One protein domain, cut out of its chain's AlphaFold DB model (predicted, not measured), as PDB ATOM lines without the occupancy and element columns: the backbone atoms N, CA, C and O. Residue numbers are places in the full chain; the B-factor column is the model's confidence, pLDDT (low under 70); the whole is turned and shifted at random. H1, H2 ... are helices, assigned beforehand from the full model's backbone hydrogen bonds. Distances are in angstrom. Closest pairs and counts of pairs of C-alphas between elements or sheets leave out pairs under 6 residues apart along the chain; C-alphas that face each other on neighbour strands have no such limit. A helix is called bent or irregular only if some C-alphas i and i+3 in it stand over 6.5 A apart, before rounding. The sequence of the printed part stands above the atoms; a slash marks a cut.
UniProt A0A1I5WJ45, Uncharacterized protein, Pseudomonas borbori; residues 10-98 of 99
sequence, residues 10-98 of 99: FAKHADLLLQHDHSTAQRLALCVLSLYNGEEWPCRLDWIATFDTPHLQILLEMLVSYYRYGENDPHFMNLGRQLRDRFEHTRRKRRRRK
ATOM      1  N   PHE A  10      32.255  35.131  35.836       96.88
ATOM      2  CA  PHE A  10      32.564  35.613  34.493       96.88
ATOM      3  C   PHE A  10      32.694  37.136  34.451       96.88
ATOM      4  O   PHE A  10      33.572  37.635  33.758       96.88
ATOM      5  N   ALA A  11      31.877  37.873  35.213       96.00
ATOM      6  CA  ALA A  11      32.044  39.317  35.374       96.00
ATOM      7  C   ALA A  11      33.306  39.642  36.184       96.00
ATOM      8  O   ALA A  11      34.130  40.441  35.745       96.00
ATOM      9  N   LYS A  12      33.483  38.972  37.331       96.00
ATOM     10  CA  LYS A  12      34.611  39.167  38.258       96.00
ATOM     11  C   LYS A  12      35.976  39.004  37.582       96.00
ATOM     12  O   LYS A  12      36.890  39.771  37.866       96.00
ATOM     13  N   HIS A  13      36.117  38.014  36.700       95.50
ATOM     14  CA  HIS A  13      37.394  37.663  36.063       95.50
ATOM     15  C   HIS A  13      37.487  38.096  34.590       95.50
ATOM     16  O   HIS A  13      38.434  37.712  33.898       95.50
ATOM     17  N   ALA A  14      36.531  38.894  34.094       94.81
ATOM     18  CA  ALA A  14      36.458  39.301  32.689       94.81
ATOM     19  C   ALA A  14      37.739  39.996  32.211       94.81
ATOM     20  O   ALA A  14      38.256  39.652  31.150       94.81
ATOM     21  N   ASP A  15      38.283  40.926  32.998       93.12
ATOM     22  CA  ASP A  15      39.461  41.705  32.605       93.12
ATOM     23  C   ASP A  15      40.702  40.825  32.431       93.12
ATOM     24  O   ASP A  15      41.398  40.931  31.421       93.12
ATOM     25  N   LEU A  16      40.932  39.887  33.356       92.75
ATOM     26  CA  LEU A  16      42.015  38.903  33.261       92.75
ATOM     27  C   LEU A  16      41.891  38.076  31.974       92.75
ATOM     28  O   LEU A  16      42.859  37.896  31.228       92.75
ATOM     29  N   LEU A  17      40.679  37.584  31.709       93.38
ATOM     30  CA  LEU A  17      40.383  36.735  30.561       93.38
ATOM     31  C   LEU A  17      40.406  37.494  29.251       93.38
ATOM     32  O   LEU A  17      40.705  36.888  28.230       93.38
ATOM     33  N   LEU A  18      40.099  38.788  29.245       92.31
ATOM     34  CA  LEU A  18      40.157  39.611  28.051       92.31
ATOM     35  C   LEU A  18      41.574  40.082  27.777       92.31
ATOM     36  O   LEU A  18      41.933  40.102  26.612       92.31
ATOM     37  N   GLN A  19      42.388  40.414  28.779       86.38
ATOM     38  CA  GLN A  19      43.740  40.937  28.563       86.38
ATOM     39  C   GLN A  19      44.737  39.856  28.119       86.38
ATOM     40  O   GLN A  19      45.509  40.136  27.214       86.38
ATOM     41  N   HIS A  20      44.672  38.633  28.664       66.19
ATOM     42  CA  HIS A  20      45.443  37.416  28.312       66.19
ATOM     43  C   HIS A  20      46.747  37.548  27.486       66.19
ATOM     44  O   HIS A  20      46.985  36.773  26.556       66.19
ATOM     45  N   ASP A  21      47.652  38.451  27.864       64.94
ATOM     46  CA  ASP A  21      48.966  38.594  27.215       64.94
ATOM     47  C   ASP A  21      49.960  37.484  27.628       64.94
ATOM     48  O   ASP A  21      51.060  37.367  27.083       64.94
ATOM     49  N   HIS A  22      49.549  36.615  28.559       64.25
ATOM     50  CA  HIS A  22      50.311  35.472  29.060       64.25
ATOM     51  C   HIS A  22      49.606  34.130  28.790       64.25
ATOM     52  O   HIS A  22      48.377  34.036  28.724       64.25
ATOM     53  N   SER A  23      50.400  33.064  28.643       81.81
ATOM     54  CA  SER A  23      49.957  31.753  28.141       81.81
ATOM     55  C   SER A  23      48.886  31.069  29.001       81.81
ATOM     56  O   SER A  23      47.980  30.443  28.448       81.81
ATOM     57  N   THR A  24      48.942  31.200  30.330       88.56
ATOM     58  CA  THR A  24      47.977  30.568  31.249       88.56
ATOM     59  C   THR A  24      46.607  31.245  31.203       88.56
ATOM     60  O   THR A  24      45.596  30.561  31.046       88.56
ATOM     61  N   ALA A  25      46.559  32.582  31.221       89.88
ATOM     62  CA  ALA A  25      45.315  33.338  31.059       89.88
ATOM     63  C   ALA A  25      44.654  33.059  29.699       89.88
ATOM     64  O   ALA A  25      43.434  32.928  29.611       89.88
ATOM     65  N   GLN A  26      45.454  32.871  28.642       92.25
ATOM     66  CA  GLN A  26      44.936  32.481  27.332       92.25
ATOM     67  C   GLN A  26      44.287  31.087  27.349       92.25
ATOM     68  O   GLN A  26      43.234  30.897  26.742       92.25
ATOM     69  N   ARG A  27      44.891  30.110  28.038       93.94
ATOM     70  CA  ARG A  27      44.312  28.761  28.203       93.94
ATOM     71  C   ARG A  27      43.001  28.811  28.981       93.94
ATOM     72  O   ARG A  27      42.033  28.178  28.576       93.94
ATOM     73  N   LEU A  28      42.957  29.604  30.047       94.62
ATOM     74  CA  LEU A  28      41.748  29.822  30.833       94.62
ATOM     75  C   LEU A  28      40.629  30.440  29.974       94.62
ATOM     76  O   LEU A  28      39.508  29.934  29.965       94.62
ATOM     77  N   ALA A  29      40.957  31.459  29.174       95.25
ATOM     78  CA  ALA A  29      40.031  32.076  28.228       95.25
ATOM     79  C   ALA A  29      39.530  31.092  27.159       95.25
ATOM     80  O   ALA A  29      38.348  31.104  26.827       95.25
ATOM     81  N   LEU A  30      40.387  30.198  26.656       95.19
ATOM     82  CA  LEU A  30      39.969  29.133  25.738       95.19
ATOM     83  C   LEU A  30      39.028  28.129  26.402       95.19
ATOM     84  O   LEU A  30      38.109  27.652  25.749       95.19
ATOM     85  N   CYS A  31      39.204  27.837  27.689       96.12
ATOM     86  CA  CYS A  31      38.271  26.964  28.395       96.12
ATOM     87  C   CYS A  31      36.905  27.617  28.614       96.12
ATOM     88  O   CYS A  31      35.894  26.956  28.401       96.12
ATOM     89  N   VAL A  32      36.850  28.922  28.890       96.25
ATOM     90  CA  VAL A  32      35.581  29.675  28.887       96.25
ATOM     91  C   VAL A  32      34.959  29.719  27.490       96.25
ATOM     92  O   VAL A  32      33.765  29.478  27.335       96.25
ATOM     93  N   LEU A  33      35.759  29.974  26.452       96.69
ATOM     94  CA  LEU A  33      35.275  29.999  25.074       96.69
ATOM     95  C   LEU A  33      34.761  28.623  24.621       96.69
ATOM     96  O   LEU A  33      33.788  28.561  23.878       96.69
ATOM     97  N   SER A  34      35.348  27.535  25.122       97.44
ATOM     98  CA  SER A  34      34.879  26.170  24.877       97.44
ATOM     99  C   SER A  34      33.523  25.878  25.514       97.44
ATOM    100  O   SER A  34      32.792  25.045  24.989       97.44
ATOM    101  N   LEU A  35      33.169  26.530  26.627       97.44
ATOM    102  CA  LEU A  35      31.813  26.442  27.181       97.44
ATOM    103  C   LEU A  35      30.809  27.153  26.266       97.44
ATOM    104  O   LEU A  35      29.692  26.684  26.103       97.44
ATOM    105  N   TYR A  36      31.218  28.270  25.658       97.94
ATOM    106  CA  TYR A  36      30.370  29.092  24.790       97.94
ATOM    107  C   TYR A  36      30.206  28.511  23.376       97.94
ATOM    108  O   TYR A  36      29.149  28.637  22.767       97.94
ATOM    109  N   ASN A  37      31.266  27.919  22.821       95.81
ATOM    110  CA  ASN A  37      31.284  27.337  21.480       95.81
ATOM    111  C   ASN A  37      32.379  26.258  21.370       95.81
ATOM    112  O   ASN A  37      33.420  26.453  20.733       95.81
ATOM    113  N   GLY A  38      32.150  25.125  22.035       92.12
ATOM    114  CA  GLY A  38      33.131  24.043  22.162       92.12
ATOM    115  C   GLY A  38      33.457  23.302  20.869       92.12
ATOM    116  O   GLY A  38      34.549  22.747  20.762       92.12
ATOM    117  N   GLU A  39      32.561  23.322  19.881       93.31
ATOM    118  CA  GLU A  39      32.806  22.696  18.577       93.31
ATOM    119  C   GLU A  39      33.928  23.419  17.815       93.31
ATOM    120  O   GLU A  39      34.818  22.785  17.252       93.31
ATOM    121  N   GLU A  40      33.931  24.754  17.840       94.94
ATOM    122  CA  GLU A  40      34.947  25.544  17.141       94.94
ATOM    123  C   GLU A  40      36.202  25.801  17.993       94.94
ATOM    124  O   GLU A  40      37.311  25.912  17.457       94.94
ATOM    125  N   TRP A  41      36.043  25.903  19.315       93.75
ATOM    126  CA  TRP A  41      37.101  26.325  20.235       93.75
ATOM    127  C   TRP A  41      37.291  25.322  21.379       93.75
ATOM    128  O   TRP A  41      36.941  25.624  22.520       93.75
ATOM    129  N   PRO A  42      37.870  24.139  21.117       93.81
ATOM    130  CA  PRO A  42      38.005  23.102  22.134       93.81
ATOM    131  C   PRO A  42      39.007  23.482  23.235       93.81
ATOM    132  O   PRO A  42      40.149  23.872  22.963       93.81
ATOM    133  N   CYS A  43      38.606  23.294  24.494       93.19
ATOM    134  CA  CYS A  43      39.510  23.291  25.647       93.19
ATOM    135  C   CYS A  43      40.239  21.949  25.734       93.19
ATOM    136  O   CYS A  43      39.621  20.883  25.705       93.19
ATOM    137  N   ARG A  44      41.562  21.987  25.893       93.62
ATOM    138  CA  ARG A  44      42.347  20.782  26.155       93.62
ATOM    139  C   ARG A  44      42.497  20.565  27.655       93.62
ATOM    140  O   ARG A  44      43.096  21.390  28.338       93.62
ATOM    141  N   LEU A  45      42.005  19.435  28.161       90.94
ATOM    142  CA  LEU A  45      42.039  19.134  29.598       90.94
ATOM    143  C   LEU A  45      43.464  18.958  30.145       90.94
ATOM    144  O   LEU A  45      43.701  19.245  31.315       90.94
ATOM    145  N   ASP A  46      44.436  18.576  29.307       94.69
ATOM    146  CA  ASP A  46      45.844  18.491  29.720       94.69
ATOM    147  C   ASP A  46      46.432  19.842  30.164       94.69
ATOM    148  O   ASP A  46      47.388  19.880  30.937       94.69
ATOM    149  N   TRP A  47      45.826  20.967  29.766       93.12
ATOM    150  CA  TRP A  47      46.233  22.293  30.232       93.12
ATOM    151  C   TRP A  47      46.029  22.505  31.728       93.12
ATOM    152  O   TRP A  47      46.743  23.321  32.310       93.12
ATOM    153  N   ILE A  48      45.116  21.771  32.362       91.88
ATOM    154  CA  ILE A  48      44.829  21.908  33.796       91.88
ATOM    155  C   ILE A  48      46.089  21.639  34.629       91.88
ATOM    156  O   ILE A  48      46.340  22.346  35.599       91.88
ATOM    157  N   ALA A  49      46.946  20.704  34.200       93.12
ATOM    158  CA  ALA A  49      48.209  20.397  34.877       93.12
ATOM    159  C   ALA A  49      49.214  21.567  34.881       93.12
ATOM    160  O   ALA A  49      50.206  21.530  35.601       93.12
ATOM    161  N   THR A  50      48.981  22.595  34.062       91.88
ATOM    162  CA  THR A  50      49.850  23.774  33.944       91.88
ATOM    163  C   THR A  50      49.348  24.981  34.727       91.88
ATOM    164  O   THR A  50      50.006  26.021  34.723       91.88
ATOM    165  N   PHE A  51      48.169  24.882  35.340       93.19
ATOM    166  CA  PHE A  51      47.591  25.973  36.108       93.19
ATOM    167  C   PHE A  51      48.213  26.005  37.496       93.19
ATOM    168  O   PHE A  51      48.324  24.979  38.166       93.19
ATOM    169  N   ASP A  52      48.601  27.198  37.935       93.12
ATOM    170  CA  ASP A  52      48.853  27.428  39.350       93.12
ATOM    171  C   ASP A  52      47.524  27.439  40.128       93.12
ATOM    172  O   ASP A  52      46.423  27.414  39.560       93.12
ATOM    173  N   THR A  53      47.626  27.458  41.455       95.56
ATOM    174  CA  THR A  53      46.457  27.442  42.338       95.56
ATOM    175  C   THR A  53      45.463  28.576  42.033       95.56
ATOM    176  O   THR A  53      44.276  28.265  41.908       95.56
ATOM    177  N   PRO A  54      45.886  29.846  41.837       94.62
ATOM    178  CA  PRO A  54      44.972  30.917  41.435       94.62
ATOM    179  C   PRO A  54      44.183  30.628  40.153       94.62
ATOM    180  O   PRO A  54      42.957  30.735  40.152       94.62
ATOM    181  N   HIS A  55      44.845  30.231  39.062       94.38
ATOM    182  CA  HIS A  55      44.161  30.002  37.785       94.38
ATOM    183  C   HIS A  55      43.214  28.799  37.847       94.38
ATOM    184  O   HIS A  55      42.125  28.839  37.267       94.38
ATOM    185  N   LEU A  56      43.599  27.743  38.575       95.88
ATOM    186  CA  LEU A  56      42.731  26.590  38.796       95.88
ATOM    187  C   LEU A  56      41.472  26.984  39.576       95.88
ATOM    188  O   LEU A  56      40.371  26.583  39.202       95.88
ATOM    189  N   GLN A  57      41.612  27.798  40.622       97.06
ATOM    190  CA  GLN A  57      40.474  28.263  41.410       97.06
ATOM    191  C   GLN A  57      39.511  29.114  40.573       97.06
ATOM    192  O   GLN A  57      38.302  28.896  40.633       97.06
ATOM    193  N   ILE A  58      40.036  30.005  39.726       96.38
ATOM    194  CA  ILE A  58      39.215  30.795  38.799       96.38
ATOM    195  C   ILE A  58      38.451  29.886  37.828       96.38
ATOM    196  O   ILE A  58      37.249  30.077  37.626       96.38
ATOM    197  N   LEU A  59      39.114  28.876  37.247       96.62
ATOM    198  CA  LEU A  59      38.445  27.913  36.366       96.62
ATOM    199  C   LEU A  59      37.286  27.217  37.090       96.62
ATOM    200  O   LEU A  59      36.187  27.137  36.546       96.62
ATOM    201  N   LEU A  60      37.521  26.729  38.309       97.56
ATOM    202  CA  LEU A  60      36.507  26.024  39.091       97.56
ATOM    203  C   LEU A  60      35.323  26.930  39.454       97.56
ATOM    204  O   LEU A  60      34.182  26.496  39.311       97.56
ATOM    205  N   GLU A  61      35.565  28.184  39.854       97.19
ATOM    206  CA  GLU A  61      34.503  29.173  40.106       97.19
ATOM    207  C   GLU A  61      33.585  29.320  38.879       97.19
ATOM    208  O   GLU A  61      32.359  29.229  38.990       97.19
ATOM    209  N   MET A  62      34.176  29.484  37.693       97.25
ATOM    210  CA  MET A  62      33.430  29.630  36.442       97.25
ATOM    211  C   MET A  62      32.688  28.356  36.036       97.25
ATOM    212  O   MET A  62      31.528  28.437  35.639       97.25
ATOM    213  N   LEU A  63      33.310  27.180  36.167       97.31
ATOM    214  CA  LEU A  63      32.666  25.898  35.858       97.31
ATOM    215  C   LEU A  63      31.471  25.629  36.777       97.31
ATOM    216  O   LEU A  63      30.422  25.196  36.305       97.31
ATOM    217  N   VAL A  64      31.599  25.923  38.074       97.25
ATOM    218  CA  VAL A  64      30.495  25.784  39.035       97.25
ATOM    219  C   VAL A  64      29.363  26.759  38.711       97.25
ATOM    220  O   VAL A  64      28.199  26.367  38.766       97.25
ATOM    221  N   SER A  65      29.677  28.004  38.339       96.00
ATOM    222  CA  SER A  65      28.657  28.966  37.897       96.00
ATOM    223  C   SER A  65      27.956  28.504  36.617       96.00
ATOM    224  O   SER A  65      26.728  28.482  36.561       96.00
ATOM    225  N   TYR A  66      28.712  28.042  35.617       96.88
ATOM    226  CA  TYR A  66      28.149  27.522  34.370       96.88
ATOM    227  C   TYR A  66      27.271  26.291  34.601       96.88
ATOM    228  O   TYR A  66      26.191  26.195  34.035       96.88
ATOM    229  N   TYR A  67      27.676  25.374  35.481       96.88
ATOM    230  CA  TYR A  67      26.839  24.237  35.859       96.88
ATOM    231  C   TYR A  67      25.487  24.676  36.454       96.88
ATOM    232  O   TYR A  67      24.470  24.031  36.209       96.88
ATOM    233  N   ARG A  68      25.458  25.779  37.217       95.12
ATOM    234  CA  ARG A  68      24.239  26.294  37.867       95.12
ATOM    235  C   ARG A  68      23.337  27.093  36.932       95.12
ATOM    236  O   ARG A  68      22.120  26.947  37.003       95.12
ATOM    237  N   TYR A  69      23.914  27.967  36.115       94.75
ATOM    238  CA  TYR A  69      23.158  28.957  35.340       94.75
ATOM    239  C   TYR A  69      23.213  28.712  33.830       94.75
ATOM    240  O   TYR A  69      22.304  29.129  33.109       94.75
ATOM    241  N   GLY A  70      24.241  28.015  33.345       95.25
ATOM    242  CA  GLY A  70      24.490  27.777  31.928       95.25
ATOM    243  C   GLY A  70      24.525  29.076  31.127       95.25
ATOM    244  O   GLY A  70      25.029  30.104  31.581       95.25
ATOM    245  N   GLU A  71      23.910  29.041  29.949       96.00
ATOM    246  CA  GLU A  71      23.751  30.201  29.067       96.00
ATOM    247  C   GLU A  71      22.798  31.278  29.616       96.00
ATOM    248  O   GLU A  71      22.712  32.365  29.046       96.00
ATOM    249  N   ASN A  72      22.102  31.029  30.735       95.31
ATOM    250  CA  ASN A  72      21.271  32.058  31.362       95.31
ATOM    251  C   ASN A  72      22.104  33.128  32.082       95.31
ATOM    252  O   ASN A  72      21.539  34.152  32.447       95.31
ATOM    253  N   ASP A  73      23.406  32.920  32.316       95.50
ATOM    254  CA  ASP A  73      24.283  33.966  32.852       95.50
ATOM    255  C   ASP A  73      24.631  34.988  31.743       95.50
ATOM    256  O   ASP A  73      25.394  34.678  30.817       95.50
ATOM    257  N   PRO A  74      24.109  36.231  31.806       95.44
ATOM    258  CA  PRO A  74      24.353  37.228  30.770       95.44
ATOM    259  C   PRO A  74      25.818  37.686  30.726       95.44
ATOM    260  O   PRO A  74      26.299  38.078  29.659       95.44
ATOM    261  N   HIS A  75      26.550  37.622  31.844       96.81
ATOM    262  CA  HIS A  75      27.970  37.967  31.878       96.81
ATOM    263  C   HIS A  75      28.809  36.903  31.180       96.81
ATOM    264  O   HIS A  75      29.701  37.258  30.407       96.81
ATOM    265  N   PHE A  76      28.476  35.623  31.364       97.62
ATOM    266  CA  PHE A  76      29.069  34.535  30.587       97.62
ATOM    267  C   PHE A  76      28.831  34.729  29.087       97.62
ATOM    268  O   PHE A  76      29.787  34.762  28.311       97.62
ATOM    269  N   MET A  77      27.574  34.926  28.675       98.00
ATOM    270  CA  MET A  77      27.229  35.066  27.256       98.00
ATOM    271  C   MET A  77      27.909  36.275  26.607       98.00
ATOM    272  O   MET A  77      28.354  36.210  25.456       98.00
ATOM    273  N   ASN A  78      28.024  37.382  27.343       97.69
ATOM    274  CA  ASN A  78      28.736  38.563  26.875       97.69
ATOM    275  C   ASN A  78      30.253  38.327  26.784       97.69
ATOM    276  O   ASN A  78      30.878  38.696  25.788       97.69
ATOM    277  N   LEU A  79      30.858  37.700  27.794       97.50
ATOM    278  CA  LEU A  79      32.288  37.394  27.802       97.50
ATOM    279  C   LEU A  79      32.663  36.406  26.689       97.50
ATOM    280  O   LEU A  79      33.626  36.646  25.963       97.50
ATOM    281  N   GLY A  80      31.880  35.341  26.496       97.88
ATOM    282  CA  GLY A  80      32.091  34.355  25.433       97.88
ATOM    283  C   GLY A  80      32.112  34.990  24.041       97.88
ATOM    284  O   GLY A  80      33.019  34.728  23.249       97.88
ATOM    285  N   ARG A  81      31.184  35.919  23.770       98.06
ATOM    286  CA  ARG A  81      31.157  36.698  22.521       98.06
ATOM    287  C   ARG A  81      32.425  37.534  22.330       98.06
ATOM    288  O   ARG A  81      33.031  37.479  21.262       98.06
ATOM    289  N   GLN A  82      32.844  38.272  23.360       97.25
ATOM    290  CA  GLN A  82      34.050  39.106  23.300       97.25
ATOM    291  C   GLN A  82      35.316  38.269  23.072       97.25
ATOM    292  O   GLN A  82      36.164  38.627  22.249       97.25
ATOM    293  N   LEU A  83      35.429  37.129  23.758       96.50
ATOM    294  CA  LEU A  83      36.530  36.189  23.569       96.50
ATOM    295  C   LEU A  83      36.543  35.644  22.143       96.50
ATOM    296  O   LEU A  83      37.580  35.723  21.482       96.50
ATOM    297  N   ARG A  84      35.403  35.165  21.631       96.31
ATOM    298  CA  ARG A  84      35.284  34.680  20.249       96.31
ATOM    299  C   ARG A  84      35.798  35.718  19.254       96.31
ATOM    300  O   ARG A  84      36.643  35.397  18.422       96.31
ATOM    301  N   ASP A  85      35.328  36.959  19.356       95.44
ATOM    302  CA  ASP A  85      35.686  38.017  18.408       95.44
ATOM    303  C   ASP A  85      37.198  38.334  18.462       95.44
ATOM    304  O   ASP A  85      37.852  38.486  17.423       95.44
ATOM    305  N   ARG A  86      37.799  38.332  19.661       92.31
ATOM    306  CA  ARG A  86      39.247  38.532  19.856       92.31
ATOM    307  C   ARG A  86      40.089  37.369  19.318       92.31
ATOM    308  O   ARG A  86      41.099  37.595  18.630       92.31
ATOM    309  N   PHE A  87      39.701  36.128  19.604       91.69
ATOM    310  CA  PHE A  87      40.409  34.938  19.119       91.69
ATOM    311  C   PHE A  87      40.282  34.785  17.603       91.69
ATOM    312  O   PHE A  87      41.273  34.476  16.937       91.69
ATOM    313  N   GLU A  88      39.118  35.088  17.032       93.44
ATOM    314  CA  GLU A  88      38.893  35.066  15.590       93.44
ATOM    315  C   GLU A  88      39.751  36.113  14.869       93.44
ATOM    316  O   GLU A  88      40.411  35.806  13.870       93.44
ATOM    317  N   HIS A  89      39.846  37.331  15.410       89.25
ATOM    318  CA  HIS A  89      40.754  38.359  14.889       89.25
ATOM    319  C   HIS A  89      42.213  37.890  14.885       89.25
ATOM    320  O   HIS A  89      42.932  38.032  13.890       89.25
ATOM    321  N   THR A  90      42.648  37.262  15.977       87.31
ATOM    322  CA  THR A  90      44.002  36.703  16.103       87.31
ATOM    323  C   THR A  90      44.235  35.556  15.112       87.31
ATOM    324  O   THR A  90      45.277  35.512  14.448       87.31
ATOM    325  N   ARG A  91      43.254  34.658  14.943       88.62
ATOM    326  CA  ARG A  91      43.279  33.540  13.983       88.62
ATOM    327  C   ARG A  91      43.408  34.048  12.545       88.62
ATOM    328  O   ARG A  91      44.270  33.571  11.803       88.62
ATOM    329  N   ARG A  92      42.635  35.075  12.170       89.50
ATOM    330  CA  ARG A  92      42.695  35.732  10.850       89.50
ATOM    331  C   ARG A  92      44.043  36.400  10.588       89.50
ATOM    332  O   ARG A  92      44.626  36.184   9.526       89.50
ATOM    333  N   LYS A  93      44.579  37.157  11.555       87.75
ATOM    334  CA  LYS A  93      45.915  37.778  11.446       87.75
ATOM    335  C   LYS A  93      47.013  36.739  11.209       87.75
ATOM    336  O   LYS A  93      47.870  36.948  10.356       87.75
ATOM    337  N   ARG A  94      46.979  35.609  11.927       85.19
ATOM    338  CA  ARG A  94      47.952  34.516  11.754       85.19
ATOM    339  C   ARG A  94      47.861  33.859  10.377       85.19
ATOM    340  O   ARG A  94      48.899  33.571   9.799       85.19
ATOM    341  N   ARG A  95      46.649  33.659   9.842       87.06
ATOM    342  CA  ARG A  95      46.451  33.123   8.483       87.06
ATOM    343  C   ARG A  95      47.040  34.051   7.418       87.06
ATOM    344  O   ARG A  95      47.770  33.576   6.563       87.06
ATOM    345  N   ARG A  96      46.808  35.365   7.524       84.62
ATOM    346  CA  ARG A  96      47.340  36.363   6.572       84.62
ATOM    347  C   ARG A  96      48.865  36.472   6.555       84.62
ATOM    348  O   ARG A  96      49.406  36.852   5.537       84.62
ATOM    349  N   ARG A  97      49.549  36.170   7.664       77.88
ATOM    350  CA  ARG A  97      51.025  36.179   7.739       77.88
ATOM    351  C   ARG A  97      51.685  34.936   7.133       77.88
ATOM    352  O   ARG A  97      52.904  34.906   7.030       77.88
ATOM    353  N   LYS A  98      50.906  33.888   6.850       66.69
ATOM    354  CA  LYS A  98      51.387  32.630   6.262       66.69
ATOM    355  C   LYS A  98      51.168  32.556   4.744       66.69
ATOM    356  O   LYS A  98      51.536  31.546   4.153       66.69
TER     357      LYS A  98
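What this domain is: This is residues 10 to 98 of the 99 residues of an uncharacterized protein of Pseudomonas borbori (UniProt A0A1I5WJ45). A long helix, H5, crosses the middle helix H2 on one side of a small helical body and then sticks out of it as an arm, residues 88 to 98. H4 lies side by side with H2, the short H1 packs on H2 where H5 passes, and the short H3 sits near H2 and H4, away from H5. The 89 printed residues hold five named helices, H1 to H5 in order along the chain, and no named strand; the class is all helix. The whole is compact, with a radius of gyration of the C-alphas of 12.8 A and spans of 41 by 28 by 23 A, the length owing to the arm.

How they stand to each other: Start with H5, residues 74 to 96, and look at its residues 77 to 84, which alone touch H2, residues 23 to 37. The closest C-alphas are those of Leu 33 and Gly 80, 5.4 A apart, at a steep tilt of 66 degrees, opposite ways. H2 is the hub, touching three helices. One is H4, residues 53 to 72, at a shallow tilt of 14 degrees, the same way, closest at the C-alphas of Leu 28 and Leu 59, 6.7 A. Another is H1, residues 14 to 19, which touches residues 25 to 29 of H2 alone, at a steep tilt of 57 degrees, opposite ways; the C-alphas of Leu 17 and Ala 29 come to 5.2 A. H1 and H5 only just touch, with 3 pairs of C-alphas within 8 A, the closest being Ala 14 and Leu 79 at 6.7 A. H3, residues 45 to 50, is close to H2 but not clearly touching, the C-alphas of Arg 27 and Trp 47 being 7.0 A apart; H3 and H5 are apart. In H1, H2 and H5 every O i to N i+4 pair is within hydrogen-bond range; H4 has 14 of 16, and H3 has 0 of 2 but 3 of 3 O i to N i+3 pairs.

Where its parts are: Find C-alpha 74 at (24.353, 37.228, 30.770); from there H5 runs 33.4 A to C-alpha 96 at (47.340, 36.363, 6.572). H2 begins at C-alpha 23, (49.957, 31.753, 28.141), and is 20.3 A long. H4 spans 27.9 A, with a kink of 63 degrees near residue 66; it is irregular, C-alphas 68 and 71 being 9.6 A apart. H1 and H3 have six residues each.

The domain as a whole: The C-alphas of Arg 68 and Lys 98 are the two farthest apart, 42.1 A. Without residues 88 to 98 the body spans 30 by 25 by 24 A. The printed part has no cut and no long link. Look for pLDDT under 70 at residues 20 to 22 and 98; the mean of the printed part is 92.6.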